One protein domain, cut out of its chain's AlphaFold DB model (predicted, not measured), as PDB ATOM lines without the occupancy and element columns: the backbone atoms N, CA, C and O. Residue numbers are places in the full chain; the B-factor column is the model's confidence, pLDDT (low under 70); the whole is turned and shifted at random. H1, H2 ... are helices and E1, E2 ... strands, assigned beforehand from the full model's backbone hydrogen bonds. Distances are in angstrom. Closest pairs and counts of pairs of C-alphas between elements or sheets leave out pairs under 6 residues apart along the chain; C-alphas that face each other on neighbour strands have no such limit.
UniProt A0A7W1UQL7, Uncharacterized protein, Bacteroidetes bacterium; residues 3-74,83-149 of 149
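What this domain is: This is residues 3 to 74 and 83 to 149 of the 149 residues of an uncharacterized protein of Bacteroidetes bacterium (UniProt A0A7W1UQL7). One twisted sheet curls round into a flattened, nearly closed barrel of E1, E2, E3, E5, E6, E7 and E8, whose edge strands E1 and E8 are not paired with each other. E4 forms a short hairpin with the first residues of E5 at one end of the long axis; the short helix H1 is at the other end, and residues 127 to 132 after it stick out. The printed part has 139 residues, with eight named strands and one named helix in the order E1 E2 E3 E4 E5 E6 E7 H1 E8, and is mostly strand. The sheet is branched at E5, and its neighbour pairs are antiparallel. The whole is only just compact, close to loose, with a radius of gyration of the C-alphas of 17.3 A and spans of 52 by 36 by 29 A.

How they stand to each other: E1, residues 3 to 8, and E2, residues 14 to 23, form a hairpin, with N 5 and O 18 2.9 A apart. E2 and E3, residues 31 to 40, form the next hairpin, with N 19 and O 35 at 2.8 A. E1, E2 and E3 make a meander, each strand the antiparallel neighbour of the one before. E5, residues 51 to 66, bends by 73 degrees at residue 56. On one side of it are E3, with N 36 and O 62 at 2.9 A, and E4, residues 45 to 47, with N 45 and O 53 at 2.9 A. On the other side is E6, residues 89 to 102, with N 61 and O 92 at 2.9 A. E6 and E7, residues 109 to 119, form a hairpin, with N 97 and O 114 at 2.9 A. H1, residues 120 to 126, only grazes the sheet; its closest C-alphas to E6 are Thr 120 and Leu 91, 6.1 A apart. In H1 every O i to N i+4 pair is within hydrogen-bond range. E8, residues 140 to 148, pairs with E7, with N 113 and O 144 at 2.9 A. E5 and E8 are apart.

Where its parts are: E1 begins at C-alpha 3, (141.488, 196.881, 125.905). E2 is 28.1 A long and E3 27.7 A. E5, the longest strand by residues, measures 38.4 A, E6 35.8 A and E7 30.4 A. E8, 25.3 A, ends at C-alpha 148, (137.612, 198.919, 138.981).

The domain as a whole: The C-alphas of Gly 48 and Trp 74 are the two farthest apart, 54.2 A. Residues 75 to 82 are not printed, and C-alphas 74 and 83 are 8.2 A apart across the cut. The link from H1 to E8 is long, 13 residues. Mean pLDDT of the printed part is 80.2; 30 residues are under 70, among them 24 to 31, 66 to 74 and 83 to 89.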
ATOM      1  N   VAL A   3     141.240 197.150 124.485       86.19
ATOM      2  CA  VAL A   3     141.488 196.881 125.905       86.19
ATOM      3  C   VAL A   3     142.437 197.952 126.420       86.19
ATOM      4  O   VAL A   3     143.310 198.404 125.682       86.19
ATOM      5  N   GLY A   4     142.270 198.394 127.660       88.31
ATOM      6  CA  GLY A   4     143.102 199.455 128.206       88.31
ATOM      7  C   GLY A   4     143.079 199.538 129.715       88.31
ATOM      8  O   GLY A   4     142.258 198.907 130.378       88.31
ATOM      9  N   PHE A   5     143.984 200.360 130.226       90.00
ATOM     10  CA  PHE A   5     144.127 200.646 131.642       90.00
ATOM     11  C   PHE A   5     143.792 202.107 131.897       90.00
ATOM     12  O   PHE A   5     144.223 202.990 131.153       90.00
ATOM     13  N   PHE A   6     143.040 202.355 132.966       90.00
ATOM     14  CA  PHE A   6     142.662 203.688 133.412       90.00
ATOM     15  C   PHE A   6     143.153 203.908 134.833       90.00
ATOM     16  O   PHE A   6     143.066 203.023 135.680       90.00
ATOM     17  N   LYS A   7     143.640 205.115 135.095       90.88
ATOM     18  CA  LYS A   7     143.955 205.600 136.429       90.88
ATOM     19  C   LYS A   7     142.946 206.666 136.813       90.88
ATOM     20  O   LYS A   7     142.790 207.668 136.113       90.88
ATOM     21  N   VAL A   8     142.291 206.453 137.945       88.94
ATOM     22  CA  VAL A   8     141.334 207.393 138.524       88.94
ATOM     23  C   VAL A   8     142.064 208.316 139.501       88.94
ATOM     24  O   VAL A   8     142.941 207.897 140.255       88.94
ATOM     25  N   THR A   9     141.727 209.601 139.480       88.06
ATOM     26  CA  THR A   9     142.252 210.587 140.438       88.06
ATOM     27  C   THR A   9     141.611 210.405 141.815       88.06
ATOM     28  O   THR A   9     140.479 209.949 141.909       88.06
ATOM     29  N   LYS A  10     142.261 210.874 142.892       76.81
ATOM     30  CA  LYS A  10     141.753 210.789 144.282       76.81
ATOM     31  C   LYS A  10     140.322 211.314 144.499       76.81
ATOM     32  O   LYS A  10     139.669 210.905 145.445       76.81
ATOM     33  N   ARG A  11     139.843 212.242 143.662       79.69
ATOM     34  CA  ARG A  11     138.473 212.793 143.736       79.69
ATOM     35  C   ARG A  11     137.456 212.038 142.876       79.69
ATOM     36  O   ARG A  11     136.316 212.470 142.794       79.69
ATOM     37  N   GLU A  12     137.883 210.990 142.176       81.06
ATOM     38  CA  GLU A  12     137.070 210.166 141.276       81.06
ATOM     39  C   GLU A  12     136.299 210.924 140.179       81.06
ATOM     40  O   GLU A  12     135.329 210.421 139.625       81.06
ATOM     41  N   ARG A  13     136.727 212.147 139.854       86.31
ATOM     42  CA  ARG A  13     136.129 212.970 138.789       86.31
ATOM     43  C   ARG A  13     136.959 213.010 137.518       86.31
ATOM     44  O   ARG A  13     136.464 213.471 136.502       86.31
ATOM     45  N   LEU A  14     138.223 212.602 137.585       90.38
ATOM     46  CA  LEU A  14     139.140 212.635 136.454       90.38
ATOM     47  C   LEU A  14     139.786 211.263 136.296       90.38
ATOM     48  O   LEU A  14     140.436 210.779 137.230       90.38
ATOM     49  N   GLU A  15     139.626 210.669 135.121       92.06
ATOM     50  CA  GLU A  15     140.280 209.428 134.721       92.06
ATOM     51  C   GLU A  15     141.209 209.702 133.540       92.06
ATOM     52  O   GLU A  15     140.862 210.427 132.608       92.06
ATOM     53  N   ILE A  16     142.394 209.103 133.563       91.50
ATOM     54  CA  ILE A  16     143.315 209.113 132.428       91.50
ATOM     55  C   ILE A  16     143.634 207.666 132.108       91.50
ATOM     56  O   ILE A  16     144.018 206.909 132.998       91.50
ATOM     57  N   GLY A  17     143.474 207.268 130.853       91.19
ATOM     58  CA  GLY A  17     143.744 205.901 130.446       91.19
ATOM     59  C   GLY A  17     144.342 205.777 129.066       91.19
ATOM     60  O   GLY A  17     144.243 206.672 128.227       91.19
ATOM     61  N   ILE A  18     144.967 204.627 128.857       88.06
ATOM     62  CA  ILE A  18     145.535 204.214 127.584       88.06
ATOM     63  C   ILE A  18     144.789 202.962 127.148       88.06
ATOM     64  O   ILE A  18     144.691 201.993 127.899       88.06
ATOM     65  N   LEU A  19     144.267 202.990 125.930       88.62
ATOM     66  CA  LEU A  19     143.579 201.885 125.282       88.62
ATOM     67  C   LEU A  19     144.369 201.454 124.054       88.62
ATOM     68  O   LEU A  19     144.887 202.278 123.304       88.62
ATOM     69  N   TYR A  20     144.385 200.156 123.814       85.88
ATOM     70  CA  TYR A  20     144.913 199.554 122.609       85.88
ATOM     71  C   TYR A  20     143.802 198.790 121.890       85.88
ATOM     72  O   TYR A  20     143.185 197.883 122.448       85.88
ATOM     73  N   GLY A  21     143.523 199.189 120.653       82.44
ATOM     74  CA  GLY A  21     142.539 198.588 119.768       82.44
ATOM     75  C   GLY A  21     143.193 197.813 118.634       82.44
ATOM     76  O   GLY A  21     144.134 198.294 118.006       82.44
ATOM     77  N   ASN A  22     142.650 196.634 118.337       76.50
ATOM     78  CA  ASN A  22     142.988 195.876 117.135       76.50
ATOM     79  C   ASN A  22     141.732 195.711 116.266       76.50
ATOM     80  O   ASN A  22     140.671 195.282 116.750       76.50
ATOM     81  N   VAL A  23     141.849 196.086 114.991       70.50
ATOM     82  CA  VAL A  23     140.824 195.864 113.965       70.50
ATOM     83  C   VAL A  23     141.268 194.696 113.071       70.50
ATOM     84  O   VAL A  23     142.303 194.795 112.409       70.50
ATOM     85  N   PRO A  24     140.508 193.583 113.022       61.47
ATOM     86  CA  PRO A  24     140.867 192.427 112.206       61.47
ATOM     87  C   PRO A  24     140.894 192.747 110.705       61.47
ATOM     88  O   PRO A  24     140.007 193.429 110.189       61.47
ATOM     89  N   LYS A  25     141.846 192.135 109.981       57.72
ATOM     90  CA  LYS A  25     142.089 192.335 108.535       57.72
ATOM     91  C   LYS A  25     140.832 192.250 107.658       57.72
ATOM     92  O   LYS A  25     140.734 192.984 106.679       57.72
ATOM     93  N   LYS A  26     139.857 191.413 108.036       56.84
ATOM     94  CA  LYS A  26     138.617 191.151 107.280       56.84
ATOM     95  C   LYS A  26     137.696 192.369 107.093       56.84
ATOM     96  O   LYS A  26     136.764 192.268 106.307       56.84
ATOM     97  N   LYS A  27     137.913 193.493 107.792       55.12
ATOM     98  CA  LYS A  27     137.051 194.690 107.706       55.12
ATOM     99  C   LYS A  27     137.769 195.993 107.312       55.12
ATOM    100  O   LYS A  27     137.155 197.049 107.412       55.12
ATOM    101  N   GLY A  28     139.027 195.944 106.859       51.72
ATOM    102  CA  GLY A  28     139.719 197.161 106.387       51.72
ATOM    103  C   GLY A  28     141.237 197.229 106.586       51.72
ATOM    104  O   GLY A  28     141.786 198.327 106.592       51.72
ATOM    105  N   GLY A  29     141.922 196.090 106.754       57.06
ATOM    106  CA  GLY A  29     143.373 196.041 107.001       57.06
ATOM    107  C   GLY A  29     143.746 195.965 108.488       57.06
ATOM    108  O   GLY A  29     142.925 196.227 109.362       57.06
ATOM    109  N   GLN A  30     144.976 195.532 108.784       53.59
ATOM    110  CA  GLN A  30     145.480 195.406 110.157       53.59
ATOM    111  C   GLN A  30     145.764 196.804 110.713       53.59
ATOM    112  O   GLN A  30     146.758 197.429 110.356       53.59
ATOM    113  N   LEU A  31     144.855 197.304 111.546       66.38
ATOM    114  CA  LEU A  31     144.967 198.619 112.167       66.38
ATOM    115  C   LEU A  31     145.201 198.441 113.662       66.38
ATOM    116  O   LEU A  31     144.338 197.941 114.390       66.38
ATOM    117  N   HIS A  32     146.380 198.869 114.098       73.38
ATOM    118  CA  HIS A  32     146.722 199.003 115.502       73.38
ATOM    119  C   HIS A  32     146.417 200.438 115.929       73.38
ATOM    120  O   HIS A  32     146.985 201.391 115.391       73.38
ATOM    121  N   LEU A  33     145.495 200.590 116.873       79.06
ATOM    122  CA  LEU A  33     145.047 201.881 117.374       79.06
ATOM    123  C   LEU A  33     145.505 202.037 118.820       79.06
ATOM    124  O   LEU A  33     145.098 201.259 119.678       79.06
ATOM    125  N   LEU A  34     146.309 203.051 119.106       82.81
ATOM    126  CA  LEU A  34     146.611 203.453 120.476       82.81
ATOM    127  C   LEU A  34     145.809 204.703 120.800       82.81
ATOM    128  O   LEU A  34     145.853 205.674 120.053       82.81
ATOM    129  N   VAL A  35     145.071 204.690 121.903       87.69
ATOM    130  CA  VAL A  35     144.239 205.815 122.322       87.69
ATOM    131  C   VAL A  35     144.646 206.249 123.715       87.69
ATOM    132  O   VAL A  35     144.572 205.468 124.656       87.69
ATOM    133  N   LEU A  36     145.038 207.510 123.853       88.88
ATOM    134  CA  LEU A  36     145.181 208.173 125.143       88.88
ATOM    135  C   LEU A  36     143.900 208.959 125.413       88.88
ATOM    136  O   LEU A  36     143.529 209.819 124.614       88.88
ATOM    137  N   LYS A  37     143.218 208.671 126.519       92.88
ATOM    138  CA  LYS A  37     141.897 209.217 126.835       92.88
ATOM    139  C   LYS A  37     141.896 209.891 128.203       92.88
ATOM    140  O   LYS A  37     142.261 209.271 129.197       92.88
ATOM    141  N   GLY A  38     141.462 211.147 128.237       92.94
ATOM    142  CA  GLY A  38     141.165 211.900 129.453       92.94
ATOM    143  C   GLY A  38     139.655 212.036 129.615       92.94
ATOM    144  O   GLY A  38     138.977 212.522 128.712       92.94
ATOM    145  N   ILE A  39     139.134 211.590 130.752       93.81
ATOM    146  CA  ILE A  39     137.706 211.538 131.070       93.81
ATOM    147  C   ILE A  39     137.456 212.411 132.290       93.81
ATOM    148  O   ILE A  39     138.136 212.274 133.305       93.81
ATOM    149  N   TYR A  40     136.466 213.284 132.197       92.44
ATOM    150  CA  TYR A  40     135.983 214.132 133.268       92.44
ATOM    151  C   TYR A  40     134.506 213.847 133.553       92.44
ATOM    152  O   TYR A  40     133.651 213.958 132.672       92.44
ATOM    153  N   ASN A  41     134.215 213.519 134.809       92.62
ATOM    154  CA  ASN A  41     132.886 213.175 135.303       92.62
ATOM    155  C   ASN A  41     132.437 214.264 136.290       92.62
ATOM    156  O   ASN A  41     132.749 214.180 137.483       92.62
ATOM    157  N   PRO A  42     131.749 215.323 135.818       89.00
ATOM    158  CA  PRO A  42     131.292 216.412 136.680       89.00
ATOM    159  C   PRO A  42     130.221 215.974 137.682       89.00
ATOM    160  O   PRO A  42     130.208 216.458 138.815       89.00
ATOM    161  N   PHE A  43     129.344 215.048 137.283       89.94
ATOM    162  CA  PHE A  43     128.197 214.611 138.074       89.94
ATOM    163  C   PHE A  43     128.295 213.125 138.390       89.94
ATOM    164  O   PHE A  43     128.485 212.305 137.492       89.94
ATOM    165  N   ARG A  44     128.146 212.785 139.670       89.31
ATOM    166  CA  ARG A  44     128.152 211.407 140.161       89.31
ATOM    167  C   ARG A  44     127.083 211.289 141.231       89.31
ATOM    168  O   ARG A  44     127.155 211.977 142.245       89.31
ATOM    169  N   PHE A  45     126.099 210.439 140.985       90.81
ATOM    170  CA  PHE A  45     124.973 210.223 141.882       90.81
ATOM    171  C   PHE A  45     124.984 208.773 142.343       90.81
ATOM    172  O   PHE A  45     124.976 207.862 141.519       90.81
ATOM    173  N   GLN A  46     125.012 208.549 143.652       90.19
ATOM    174  CA  GLN A  46     124.832 207.215 144.212       90.19
ATOM    175  C   GLN A  46     123.336 206.996 144.456       90.19
ATOM    176  O   GLN A  46     122.699 207.778 145.160       90.19
ATOM    177  N   ILE A  47     122.768 205.969 143.827       89.38
ATOM    178  CA  ILE A  47     121.370 205.569 143.986       89.38
ATOM    179  C   ILE A  47     121.351 204.328 144.880       89.38
ATOM    180  O   ILE A  47     121.788 203.242 144.489       89.38
ATOM    181  N   GLY A  48     120.856 204.501 146.106       86.69
ATOM    182  CA  GLY A  48     120.916 203.471 147.140       86.69
ATOM    183  C   GLY A  48     122.355 203.160 147.554       86.69
ATOM    184  O   GLY A  48     123.215 204.036 147.547       86.69
ATOM    185  N   ASN A  49     122.625 201.899 147.893       84.19
ATOM    186  CA  ASN A  49     123.919 201.510 148.466       84.19
ATOM    187  C   ASN A  49     124.894 200.911 147.447       84.19
ATOM    188  O   ASN A  49     126.051 200.709 147.788       84.19
ATOM    189  N   LYS A  50     124.437 200.575 146.231       89.44
ATOM    190  CA  LYS A  50     125.227 199.775 145.273       89.44
ATOM    191  C   LYS A  50     125.287 200.335 143.858       89.44
ATOM    192  O   LYS A  50     126.155 199.926 143.097       89.44
ATOM    193  N   VAL A  51     124.403 201.257 143.478       92.25
ATOM    194  CA  VAL A  51     124.360 201.792 142.111       92.25
ATOM    195  C   VAL A  51     124.929 203.201 142.095       92.25
ATOM    196  O   VAL A  51     124.582 204.032 142.928       92.25
ATOM    197  N   MET A  52     125.790 203.490 141.125       92.38
ATOM    198  CA  MET A  52     126.316 204.824 140.876       92.38
ATOM    199  C   MET A  52     126.078 205.206 139.419       92.38
ATOM    200  O   MET A  52     126.461 204.487 138.500       92.38
ATOM    201  N   VAL A  53     125.448 206.356 139.220       93.06
ATOM    202  CA  VAL A  53     125.106 206.906 137.913       93.06
ATOM    203  C   VAL A  53     125.957 208.137 137.656       93.06
ATOM    204  O   VAL A  53     125.990 209.078 138.450       93.06
ATOM    205  N   GLU A  54     126.626 208.134 136.516       93.50
ATOM    206  CA  GLU A  54     127.416 209.247 136.011       93.50
ATOM    207  C   GLU A  54     126.769 209.674 134.691       93.50
ATOM    208  O   GLU A  54     127.145 209.179 133.624       93.50
ATOM    209  N   PRO A  55     125.735 210.535 134.746       90.81
ATOM    210  CA  PRO A  55     124.902 210.839 133.582       90.81
ATOM    211  C   PRO A  55     125.659 211.621 132.509       90.81
ATOM    212  O   PRO A  55     125.214 211.684 131.368       90.81
ATOM    213  N   LEU A  56     126.791 212.218 132.884       92.31
ATOM    214  CA  LEU A  56     127.663 212.938 131.982       92.31
ATOM    215  C   LEU A  56     129.117 212.563 132.265       92.31
ATOM    216  O   LEU A  56     129.682 212.937 133.292       92.31
ATOM    217  N   GLN A  57     129.714 211.862 131.314       92.44
ATOM    218  CA  GLN A  57     131.150 211.747 131.132       92.44
ATOM    219  C   GLN A  57     131.528 212.572 129.913       92.44
ATOM    220  O   GLN A  57     130.929 212.420 128.853       92.44
ATOM    221  N   THR A  58     132.515 213.443 130.040       93.06
ATOM    222  CA  THR A  58     133.001 214.251 128.922       93.06
ATOM    223  C   THR A  58     134.513 214.278 128.917       93.06
ATOM    224  O   THR A  58     135.150 214.059 129.943       93.06
ATOM    225  N   GLY A  59     135.119 214.533 127.770       92.62
ATOM    226  CA  GLY A  59     136.556 214.705 127.714       92.62
ATOM    227  C   GLY A  59     137.103 214.626 126.311       92.62
ATOM    228  O   GLY A  59     136.404 214.836 125.317       92.62
ATOM    229  N   VAL A  60     138.390 214.317 126.249       91.88
ATOM    230  CA  VAL A  60     139.141 214.263 125.002       91.88
ATOM    231  C   VAL A  60     139.902 212.958 124.908       91.88
ATOM    232  O   VAL A  60     140.353 212.402 125.913       91.88
ATOM    233  N   PHE A  61     140.079 212.470 123.691       89.50
ATOM    234  CA  PHE A  61     141.032 211.406 123.442       89.50
ATOM    235  C   PHE A  61     141.819 211.647 122.170       89.50
ATOM    236  O   PHE A  61     141.322 212.195 121.187       89.50
ATOM    237  N   VAL A  62     143.073 211.226 122.205       86.19
ATOM    238  CA  VAL A  62     143.970 211.238 121.062       86.19
ATOM    239  C   VAL A  62     144.150 209.801 120.625       86.19
ATOM    240  O   VAL A  62     144.604 208.971 121.408       86.19
ATOM    241  N   SER A  63     143.802 209.509 119.378       84.44
ATOM    242  CA  SER A  63     144.026 208.200 118.781       84.44
ATOM    243  C   SER A  63     145.162 208.263 117.766       84.44
ATOM    244  O   SER A  63     145.123 209.082 116.843       84.44
ATOM    245  N   GLN A  64     146.148 207.389 117.922       78.88
ATOM    246  CA  GLN A  64     147.254 207.179 117.005       78.88
ATOM    247  C   GLN A  64     147.064 205.853 116.269       78.88
ATOM    248  O   GLN A  64     146.971 204.788 116.880       78.88
ATOM    249  N   ASN A  65     147.003 205.929 114.944       75.31
ATOM    250  CA  ASN A  65     146.930 204.773 114.064       75.31
ATOM    251  C   ASN A  65     148.339 204.368 113.628       75.31
ATOM    252  O   ASN A  65     149.021 205.140 112.951       75.31
ATOM    253  N   PHE A  66     148.742 203.145 113.960       64.75
ATOM    254  CA  PHE A  66     149.947 202.509 113.434       64.75
ATOM    255  C   PHE A  66     149.541 201.640 112.242       64.75
ATOM    256  O   PHE A  66     149.233 200.459 112.381       64.75
ATOM    257  N   ASN A  67     149.462 202.260 111.067       59.00
ATOM    258  CA  ASN A  67     149.342 201.560 109.793       59.00
ATOM    259  C   ASN A  67     150.609 201.861 108.990       59.00
ATOM    260  O   ASN A  67     150.988 203.030 108.892       59.00
ATOM    261  N   GLU A  68     151.236 200.852 108.389       50.44
ATOM    262  CA  GLU A  68     152.445 201.009 107.563       50.44
ATOM    263  C   GLU A  68     152.222 201.978 106.382       50.44
ATOM    264  O   GLU A  68     153.151 202.651 105.933       50.44
ATOM    265  N   ASN A  69     150.966 202.145 105.950       50.91
ATOM    266  CA  ASN A  69     150.564 203.073 104.888       50.91
ATOM    267  C   ASN A  69     150.261 204.514 105.365       50.91
ATOM    268  O   ASN A  69     150.165 205.430 104.546       50.91
ATOM    269  N   LEU A  70     150.118 204.758 106.674       50.62
ATOM    270  CA  LEU A  70     149.830 206.083 107.244       50.62
ATOM    271  C   LEU A  70     151.109 206.696 107.824       50.62
ATOM    272  O   LEU A  70     151.329 206.708 109.032       50.62
ATOM    273  N   LYS A  71     151.965 207.239 106.949       44.66
ATOM    274  CA  LYS A  71     153.158 207.991 107.374       44.66
ATOM    275  C   LYS A  71     152.755 209.165 108.286       44.66
ATOM    276  O   LYS A  71     151.868 209.948 107.939       44.66
ATOM    277  N   VAL A  72     153.458 209.319 109.415       47.22
ATOM    278  CA  VAL A  72     153.286 210.409 110.405       47.22
ATOM    279  C   VAL A  72     153.411 211.797 109.759       47.22
ATOM    280  O   VAL A  72     152.765 212.751 110.187       47.22
ATOM    281  N   ARG A  73     154.197 211.901 108.681       47.28
ATOM    282  CA  ARG A  73     154.362 213.112 107.872       47.28
ATOM    283  C   ARG A  73     153.654 212.981 106.521       47.28
ATOM    284  O   ARG A  73     153.556 211.895 105.938       47.28
ATOM    285  N   TRP A  74     153.140 214.099 106.016       47.19
ATOM    286  CA  TRP A  74     152.692 214.202 104.627       47.19
ATOM    287  C   TRP A  74     153.873 213.871 103.700       47.19
ATOM    288  O   TRP A  74     155.010 214.233 103.997       47.19
ATOM    289  N   TYR A  83     149.227 221.130 106.272       50.75
ATOM    290  CA  TYR A  83     148.283 220.644 107.279       50.75
ATOM    291  C   TYR A  83     148.911 220.712 108.671       50.75
ATOM    292  O   TYR A  83     149.969 220.130 108.913       50.75
ATOM    293  N   TRP A  84     148.221 221.370 109.601       49.31
ATOM    294  CA  TRP A  84     148.628 221.495 111.004       49.31
ATOM    295  C   TRP A  84     148.388 220.216 111.830       49.31
ATOM    296  O   TRP A  84     148.811 220.140 112.982       49.31
ATOM    297  N   TRP A  85     147.752 219.186 111.252       55.47
ATOM    298  CA  TRP A  85     147.525 217.878 111.879       55.47
ATOM    299  C   TRP A  85     148.336 216.748 111.217       55.47
ATOM    300  O   TRP A  85     148.522 216.700 109.996       55.47
ATOM    301  N   ALA A  86     148.774 215.775 112.024       58.00
ATOM    302  CA  ALA A  86     149.407 214.547 111.536       58.00
ATOM    303  C   ALA A  86     148.348 213.555 111.022       58.00
ATOM    304  O   ALA A  86     147.352 213.311 111.696       58.00
ATOM    305  N   ARG A  87     148.559 212.922 109.855       57.72
ATOM    306  CA  ARG A  87     147.605 211.938 109.285       57.72
ATOM    307  C   ARG A  87     147.321 210.753 110.210       57.72
ATOM    308  O   ARG A  87     146.212 210.224 110.197       57.72
ATOM    309  N   SER A  88     148.317 210.349 110.992       63.22
ATOM    310  CA  SER A  88     148.251 209.212 111.911       63.22
ATOM    311  C   SER A  88     147.529 209.525 113.220       63.22
ATOM    312  O   SER A  88     147.123 208.595 113.913       63.22
ATOM    313  N   THR A  89     147.383 210.806 113.573       68.38
ATOM    314  CA  THR A  89     146.933 211.233 114.900       68.38
ATOM    315  C   THR A  89     145.643 212.018 114.787       68.38
ATOM    316  O   THR A  89     145.504 212.930 113.977       68.38
ATOM    317  N   ARG A  90     144.672 211.655 115.612       79.38
ATOM    318  CA  ARG A  90     143.325 212.204 115.560       79.38
ATOM    319  C   ARG A  90     142.905 212.609 116.964       79.38
ATOM    320  O   ARG A  90     142.955 211.786 117.872       79.38
ATOM    321  N   LEU A  91     142.531 213.878 117.130       84.62
ATOM    322  CA  LEU A  91     141.970 214.402 118.374       84.62
ATOM    323  C   LEU A  91     140.446 214.315 118.312       84.62
ATOM    324  O   LEU A  91     139.825 214.774 117.353       84.62
ATOM    325  N   HIS A  92     139.864 213.728 119.344       89.94
ATOM    326  CA  HIS A  92     138.432 213.561 119.492       89.94
ATOM    327  C   HIS A  92     137.957 214.208 120.781       89.94
ATOM    328  O   HIS A  92     138.663 214.216 121.791       89.94
ATOM    329  N   VAL A  93     136.725 214.695 120.731       90.94
ATOM    330  CA  VAL A  93     135.937 215.064 121.905       90.94
ATOM    331  C   VAL A  93     134.827 214.034 122.058       90.94
ATOM    332  O   VAL A  93     134.314 213.521 121.058       90.94
ATOM    333  N   PHE A  94     134.464 213.703 123.292       93.12
ATOM    334  CA  PHE A  94     133.369 212.775 123.546       93.12
ATOM    335  C   PHE A  94     132.492 213.245 124.699       93.12
ATOM    336  O   PHE A  94     132.959 213.918 125.617       93.12
ATOM    337  N   ALA A  95     131.229 212.846 124.635       92.88
ATOM    338  CA  ALA A  95     130.254 212.955 125.701       92.88
ATOM    339  C   ALA A  95     129.550 211.603 125.849       92.88
ATOM    340  O   ALA A  95     129.327 210.899 124.867       92.88
ATOM    341  N   GLY A  96     129.212 211.207 127.062       93.75
ATOM    342  CA  GLY A  96     128.663 209.889 127.331       93.75
ATOM    343  C   GLY A  96     128.050 209.792 128.711       93.75
ATOM    344  O   GLY A  96     127.988 210.775 129.443       93.75
ATOM    345  N   ALA A  97     127.627 208.590 129.068       93.88
ATOM    346  CA  ALA A  97     127.112 208.270 130.387       93.88
ATOM    347  C   ALA A  97     127.695 206.935 130.852       93.88
ATOM    348  O   ALA A  97     127.986 206.055 130.038       93.88
ATOM    349  N   GLN A  98     127.857 206.779 132.162       94.38
ATOM    350  CA  GLN A  98     128.333 205.545 132.773       94.38
ATOM    351  C   GLN A  98     127.415 205.132 133.919       94.38
ATOM    352  O   GLN A  98     126.994 205.946 134.741       94.38
ATOM    353  N   LEU A  99     127.125 203.839 133.968       93.94
ATOM    354  CA  LEU A  99     126.416 203.187 135.054       93.94
ATOM    355  C   LEU A  99     127.382 202.225 135.732       93.94
ATOM    356  O   LEU A  99     127.911 201.325 135.086       93.94
ATOM    357  N   SER A 100     127.605 202.416 137.026       93.19
ATOM    358  CA  SER A 100     128.486 201.586 137.839       93.19
ATOM    359  C   SER A 100     127.698 200.846 138.912       93.19
ATOM    360  O   SER A 100     126.777 201.395 139.517       93.19
ATOM    361  N   TYR A 101     128.100 199.614 139.184       92.44
ATOM    362  CA  TYR A 101     127.575 198.773 140.243       92.44
ATOM    363  C   TYR A 101     128.712 198.377 141.186       92.44
ATOM    364  O   TYR A 101     129.694 197.769 140.757       92.44
ATOM    365  N   GLN A 102     128.592 198.757 142.456       91.31
ATOM    366  CA  GLN A 102     129.548 198.430 143.507       91.31
ATOM    367  C   GLN A 102     129.437 196.958 143.878       91.31
ATOM    368  O   GLN A 102     128.345 196.433 144.115       91.31
ATOM    369  N   ILE A 103     130.589 196.299 143.932       88.12
ATOM    370  CA  ILE A 103     130.699 194.908 144.342       88.12
ATOM    371  C   ILE A 103     131.480 194.892 145.650       88.12
ATOM    372  O   ILE A 103     132.509 195.534 145.797       88.12
ATOM    373  N   GLU A 104     130.968 194.163 146.632       73.81
ATOM    374  CA  GLU A 104     131.698 193.919 147.869       73.81
ATOM    375  C   GLU A 104     132.667 192.755 147.600       73.81
ATOM    376  O   GLU A 104     132.189 191.676 147.234       73.81
ATOM    377  N   LYS A 105     133.994 192.985 147.726       77.88
ATOM    378  CA  LYS A 105     135.154 192.042 147.782       77.88
ATOM    379  C   LYS A 105     136.365 192.596 146.994       77.88
ATOM    380  O   LYS A 105     136.718 193.744 147.182       77.88
ATOM    381  N   LYS A 106     137.046 191.780 146.170       82.31
ATOM    382  CA  LYS A 106     138.308 192.102 145.460       82.31
ATOM    383  C   LYS A 106     138.143 193.031 144.241       82.31
ATOM    384  O   LYS A 106     139.129 193.325 143.577       82.31
ATOM    385  N   ILE A 107     136.908 193.369 143.881       84.94
ATOM    386  CA  ILE A 107     136.556 194.235 142.754       84.94
ATOM    387  C   ILE A 107     135.679 195.324 143.348       84.94
ATOM    388  O   ILE A 107     134.606 194.998 143.848       84.94
ATOM    389  N   ASP A 108     136.111 196.576 143.272       87.06
ATOM    390  CA  ASP A 108     135.397 197.705 143.870       87.06
ATOM    391  C   ASP A 108     134.056 197.965 143.171       87.06
ATOM    392  O   ASP A 108     133.017 198.185 143.801       87.06
ATOM    393  N   ARG A 109     134.061 197.956 141.833       89.94
ATOM    394  CA  ARG A 109     132.855 198.151 141.014       89.94
ATOM    395  C   ARG A 109     133.050 197.702 139.574       89.94
ATOM    396  O   ARG A 109     134.146 197.768 139.018       89.94
ATOM    397  N   ILE A 110     131.947 197.330 138.940       92.81
ATOM    398  CA  ILE A 110     131.861 197.115 137.492       92.81
ATOM    399  C   ILE A 110     131.057 198.262 136.896       92.81
ATOM    400  O   ILE A 110     130.050 198.663 137.471       92.81
ATOM    401  N   ALA A 111     131.481 198.785 135.753       93.31
ATOM    402  CA  ALA A 111     130.766 199.844 135.065       93.31
ATOM    403  C   ALA A 111     130.530 199.521 133.596       93.31
ATOM    404  O   ALA A 111     131.394 198.965 132.922       93.31
ATOM    405  N   CYS A 112     129.379 199.941 133.094       94.25
ATOM    406  CA  CYS A 112     129.056 199.981 131.678       94.25
ATOM    407  C   CYS A 112     128.971 201.445 131.260       94.25
ATOM    408  O   CYS A 112     128.339 202.249 131.946       94.25
ATOM    409  N   TYR A 113     129.598 201.798 130.144       93.75
ATOM    410  CA  TYR A 113     129.561 203.153 129.618       93.75
ATOM    411  C   TYR A 113     129.092 203.171 128.168       93.75
ATOM    412  O   TYR A 113     129.367 202.264 127.378       93.75
ATOM    413  N   PHE A 114     128.398 204.249 127.839       93.44
ATOM    414  CA  PHE A 114     128.018 204.629 126.493       93.44
ATOM    415  C   PHE A 114     128.682 205.959 126.164       93.44
ATOM    416  O   PHE A 114     128.684 206.875 126.986       93.44
ATOM    417  N   GLU A 115     129.244 206.072 124.969       92.94
ATOM    418  CA  GLU A 115     129.909 207.281 124.504       92.94
ATOM    419  C   GLU A 115     129.441 207.669 123.107       92.94
ATOM    420  O   GLU A 115     129.248 206.829 122.236       92.94
ATOM    421  N   ALA A 116     129.312 208.968 122.893       91.00
ATOM    422  CA  ALA A 116     129.179 209.610 121.604       91.00
ATOM    423  C   ALA A 116     130.413 210.496 121.413       91.00
ATOM    424  O   ALA A 116     130.734 211.325 122.265       91.00
ATOM    425  N   ASN A 117     131.142 210.316 120.319       89.62
ATOM    426  CA  ASN A 117     132.358 211.072 120.047       89.62
ATOM    427  C   ASN A 117     132.369 211.644 118.637       89.62
ATOM    428  O   ASN A 117     131.702 211.146 117.735       89.62
ATOM    429  N   THR A 118     133.161 212.690 118.452       86.31
ATOM    430  CA  THR A 118     133.421 213.272 117.139       86.31
ATOM    431  C   THR A 118     134.872 213.733 117.044       86.31
ATOM    432  O   THR A 118     135.550 213.926 118.057       86.31
ATOM    433  N   ASN A 119     135.375 213.871 115.819       82.25
ATOM    434  CA  ASN A 119     136.747 214.297 115.554       82.25
ATOM    435  C   ASN A 119     136.801 215.787 115.207       82.25
ATOM    436  O   ASN A 119     135.894 216.308 114.557       82.25
ATOM    437  N   THR A 120     137.909 216.448 115.540       76.12
ATOM    438  CA  THR A 120     138.154 217.849 115.166       76.12
ATOM    439  C   THR A 120     138.016 218.124 113.667       76.12
ATOM    440  O   THR A 120     137.515 219.186 113.313       76.12
ATOM    441  N   LEU A 121     138.377 217.178 112.791       73.44
ATOM    442  CA  LEU A 121     138.222 217.329 111.338       73.44
ATOM    443  C   LEU A 121     136.749 217.276 110.893       73.44
ATOM    444  O   LEU A 121     136.346 217.997 109.980       73.44
ATOM    445  N   TYR A 122     135.932 216.437 111.535       74.62
ATOM    446  CA  TYR A 122     134.497 216.389 111.252       74.62
ATOM    447  C   TYR A 122     133.802 217.646 111.766       74.62
ATOM    448  O   TYR A 122     133.016 218.243 111.040       74.62
ATOM    449  N   LEU A 123     134.170 218.109 112.965       73.88
ATOM    450  CA  LEU A 123     133.704 219.388 113.493       73.88
ATOM    451  C   LEU A 123     134.073 220.543 112.554       73.88
ATOM    452  O   LEU A 123     133.188 221.293 112.154       73.88
ATOM    453  N   SER A 124     135.342 220.658 112.141       72.00
ATOM    454  CA  SER A 124     135.793 221.739 111.252       72.00
ATOM    455  C   SER A 124     135.115 221.715 109.884       72.00
ATOM    456  O   SER A 124     134.948 222.767 109.284       72.00
ATOM    457  N   SER A 125     134.721 220.534 109.399       69.88
ATOM    458  CA  SER A 125     133.999 220.379 108.129       69.88
ATOM    459  C   SER A 125     132.499 220.646 108.274       69.88
ATOM    460  O   SER A 125     131.873 221.126 107.331       69.88
ATOM    461  N   TYR A 126     131.931 220.384 109.452       71.69
ATOM    462  CA  TYR A 126     130.526 220.634 109.760       71.69
ATOM    463  C   TYR A 126     130.213 222.129 109.872       71.69
ATOM    464  O   TYR A 126     129.202 222.566 109.339       71.69
ATOM    465  N   PHE A 127     131.066 222.936 110.517       71.25
ATOM    466  CA  PHE A 127     130.831 224.383 110.667       71.25
ATOM    467  C   PHE A 127     130.551 225.137 109.348       71.25
ATOM    468  O   PHE A 127     129.595 225.912 109.344       71.25
ATOM    469  N   PRO A 128     131.307 224.924 108.254       71.25
ATOM    470  CA  PRO A 128     131.026 225.554 106.964       71.25
ATOM    471  C   PRO A 128     129.948 224.839 106.130       71.25
ATOM    472  O   PRO A 128     129.368 225.475 105.262       71.25
ATOM    473  N   ASN A 129     129.649 223.555 106.379       71.25
ATOM    474  CA  ASN A 129     128.724 222.749 105.558       71.25
ATOM    475  C   ASN A 129     127.452 222.316 106.311       71.25
ATOM    476  O   ASN A 129     126.904 221.239 106.057       71.25
ATOM    477  N   ARG A 130     126.978 223.141 107.253       64.50
ATOM    478  CA  ARG A 130     125.815 222.829 108.110       64.50
ATOM    479  C   ARG A 130     124.524 222.566 107.333       64.50
ATOM    480  O   ARG A 130     123.644 221.891 107.853       64.50
ATOM    481  N   GLU A 131     124.408 223.098 106.120       63.00
ATOM    482  CA  GLU A 131     123.223 222.936 105.268       63.00
ATOM    483  C   GLU A 131     123.136 221.543 104.624       63.00
ATOM    484  O   GLU A 131     122.042 221.076 104.314       63.00
ATOM    485  N   THR A 132     124.269 220.845 104.481       63.19
ATOM    486  CA  THR A 132     124.349 219.568 103.752       63.19
ATOM    487  C   THR A 132     124.697 218.384 104.656       63.19
ATOM    488  O   THR A 132     124.350 217.250 104.335       63.19
ATOM    489  N   MET A 133     125.369 218.618 105.788       65.94
ATOM    490  CA  MET A 133     125.763 217.568 106.734       65.94
ATOM    491  C   MET A 133     124.845 217.536 107.951       65.94
ATOM    492  O   MET A 133     124.670 218.550 108.626       65.94
ATOM    493  N   LYS A 134     124.303 216.361 108.288       74.75
ATOM    494  CA  LYS A 134     123.503 216.194 109.505       74.75
ATOM    495  C   LYS A 134     124.425 215.903 110.696       74.75
ATOM    496  O   LYS A 134     125.439 215.224 110.537       74.75
ATOM    497  N   PRO A 135     124.069 216.325 111.924       65.75
ATOM    498  CA  PRO A 135     124.856 216.026 113.125       65.75
ATOM    499  C   PRO A 135     125.120 214.527 113.336       65.75
ATOM    500  O   PRO A 135     126.155 214.148 113.872       65.75
ATOM    501  N   TYR A 136     124.205 213.664 112.889       72.06
ATOM    502  CA  TYR A 136     124.345 212.210 112.997       72.06
ATOM    503  C   TYR A 136     125.445 211.624 112.098       72.06
ATOM    504  O   TYR A 136     125.943 210.547 112.405       72.06
ATOM    505  N   ASP A 137     125.872 212.333 111.048       74.94
ATOM    506  CA  ASP A 137     126.912 211.860 110.122       74.94
ATOM    507  C   ASP A 137     128.327 212.004 110.709       74.94
ATOM    508  O   ASP A 137     129.283 211.398 110.225       74.94
ATOM    509  N   ILE A 138     128.468 212.817 111.761       80.19
ATOM    510  CA  ILE A 138     129.753 213.156 112.388       80.19
ATOM    511  C   ILE A 138     129.903 212.587 113.803       80.19
ATOM    512  O   ILE A 138     130.958 212.763 114.423       80.19
ATOM    513  N   ILE A 139     128.856 211.941 114.326       84.25
ATOM    514  CA  ILE A 139     128.819 211.368 115.672       84.25
ATOM    515  C   ILE A 139     129.022 209.858 115.585       84.25
ATOM    516  O   ILE A 139     128.291 209.142 114.908       84.25
ATOM    517  N   PHE A 140     129.997 209.368 116.341       87.12
ATOM    518  CA  PHE A 140     130.298 207.952 116.478       87.12
ATOM    519  C   PHE A 140     129.895 207.471 117.863       87.12
ATOM    520  O   PHE A 140     130.279 208.073 118.866       87.12
ATOM    521  N   PHE A 141     129.168 206.361 117.917       89.06
ATOM    522  CA  PHE A 141     128.738 205.757 119.171       89.06
ATOM    523  C   PHE A 141     129.648 204.601 119.581       89.06
ATOM    524  O   PHE A 141     130.091 203.808 118.749       89.06
ATOM    525  N   GLY A 142     129.909 204.502 120.879       88.12
ATOM    526  CA  GLY A 142     130.701 203.457 121.503       88.12
ATOM    527  C   GLY A 142     130.007 202.920 122.749       88.12
ATOM    528  O   GLY A 142     129.335 203.646 123.478       88.12
ATOM    529  N   LEU A 143     130.182 201.626 122.987       91.50
ATOM    530  CA  LEU A 143     129.729 200.928 124.184       91.50
ATOM    531  C   LEU A 143     130.915 200.153 124.749       91.50
ATOM    532  O   LEU A 143     131.676 199.544 123.992       91.50
ATOM    533  N   GLY A 144     131.070 200.160 126.067       90.69
ATOM    534  CA  GLY A 144     132.142 199.420 126.715       90.69
ATOM    535  C   GLY A 144     131.881 199.134 128.185       90.69
ATOM    536  O   GLY A 144     130.952 199.663 128.795       90.69
ATOM    537  N   GLY A 145     132.722 198.265 128.739       92.69
ATOM    538  CA  GLY A 145     132.730 197.913 130.153       92.69
ATOM    539  C   GLY A 145     134.063 198.279 130.799       92.69
ATOM    540  O   GLY A 145     135.109 198.213 130.153       92.69
ATOM    541  N   LYS A 146     134.025 198.656 132.076       91.88
ATOM    542  CA  LYS A 146     135.192 198.882 132.933       91.88
ATOM    543  C   LYS A 146     135.054 198.056 134.204       91.88
ATOM    544  O   LYS A 146     133.955 197.884 134.728       91.88
ATOM    545  N   ILE A 147     136.182 197.585 134.711       90.94
ATOM    546  CA  ILE A 147     136.280 196.929 136.012       90.94
ATOM    547  C   ILE A 147     137.250 197.764 136.838       90.94
ATOM    548  O   ILE A 147     138.349 198.065 136.372       90.94
ATOM    549  N   TYR A 148     136.812 198.170 138.023       88.50
ATOM    550  CA  TYR A 148     137.612 198.919 138.981       88.50
ATOM    551  C   TYR A 148     138.050 197.961 140.091       88.50
ATOM    552  O   TYR A 148     137.233 197.182 140.592       88.50
ATOM    553  N   PHE A 149     139.336 198.017 140.422       85.00
ATOM    554  CA  PHE A 149     140.009 197.204 141.432       85.00
ATOM    555  C   PHE A 149     140.584 198.095 142.522       85.00
ATOM    556  O   PHE A 149     140.919 199.256 142.176       85.00
TER     557      PHE A 149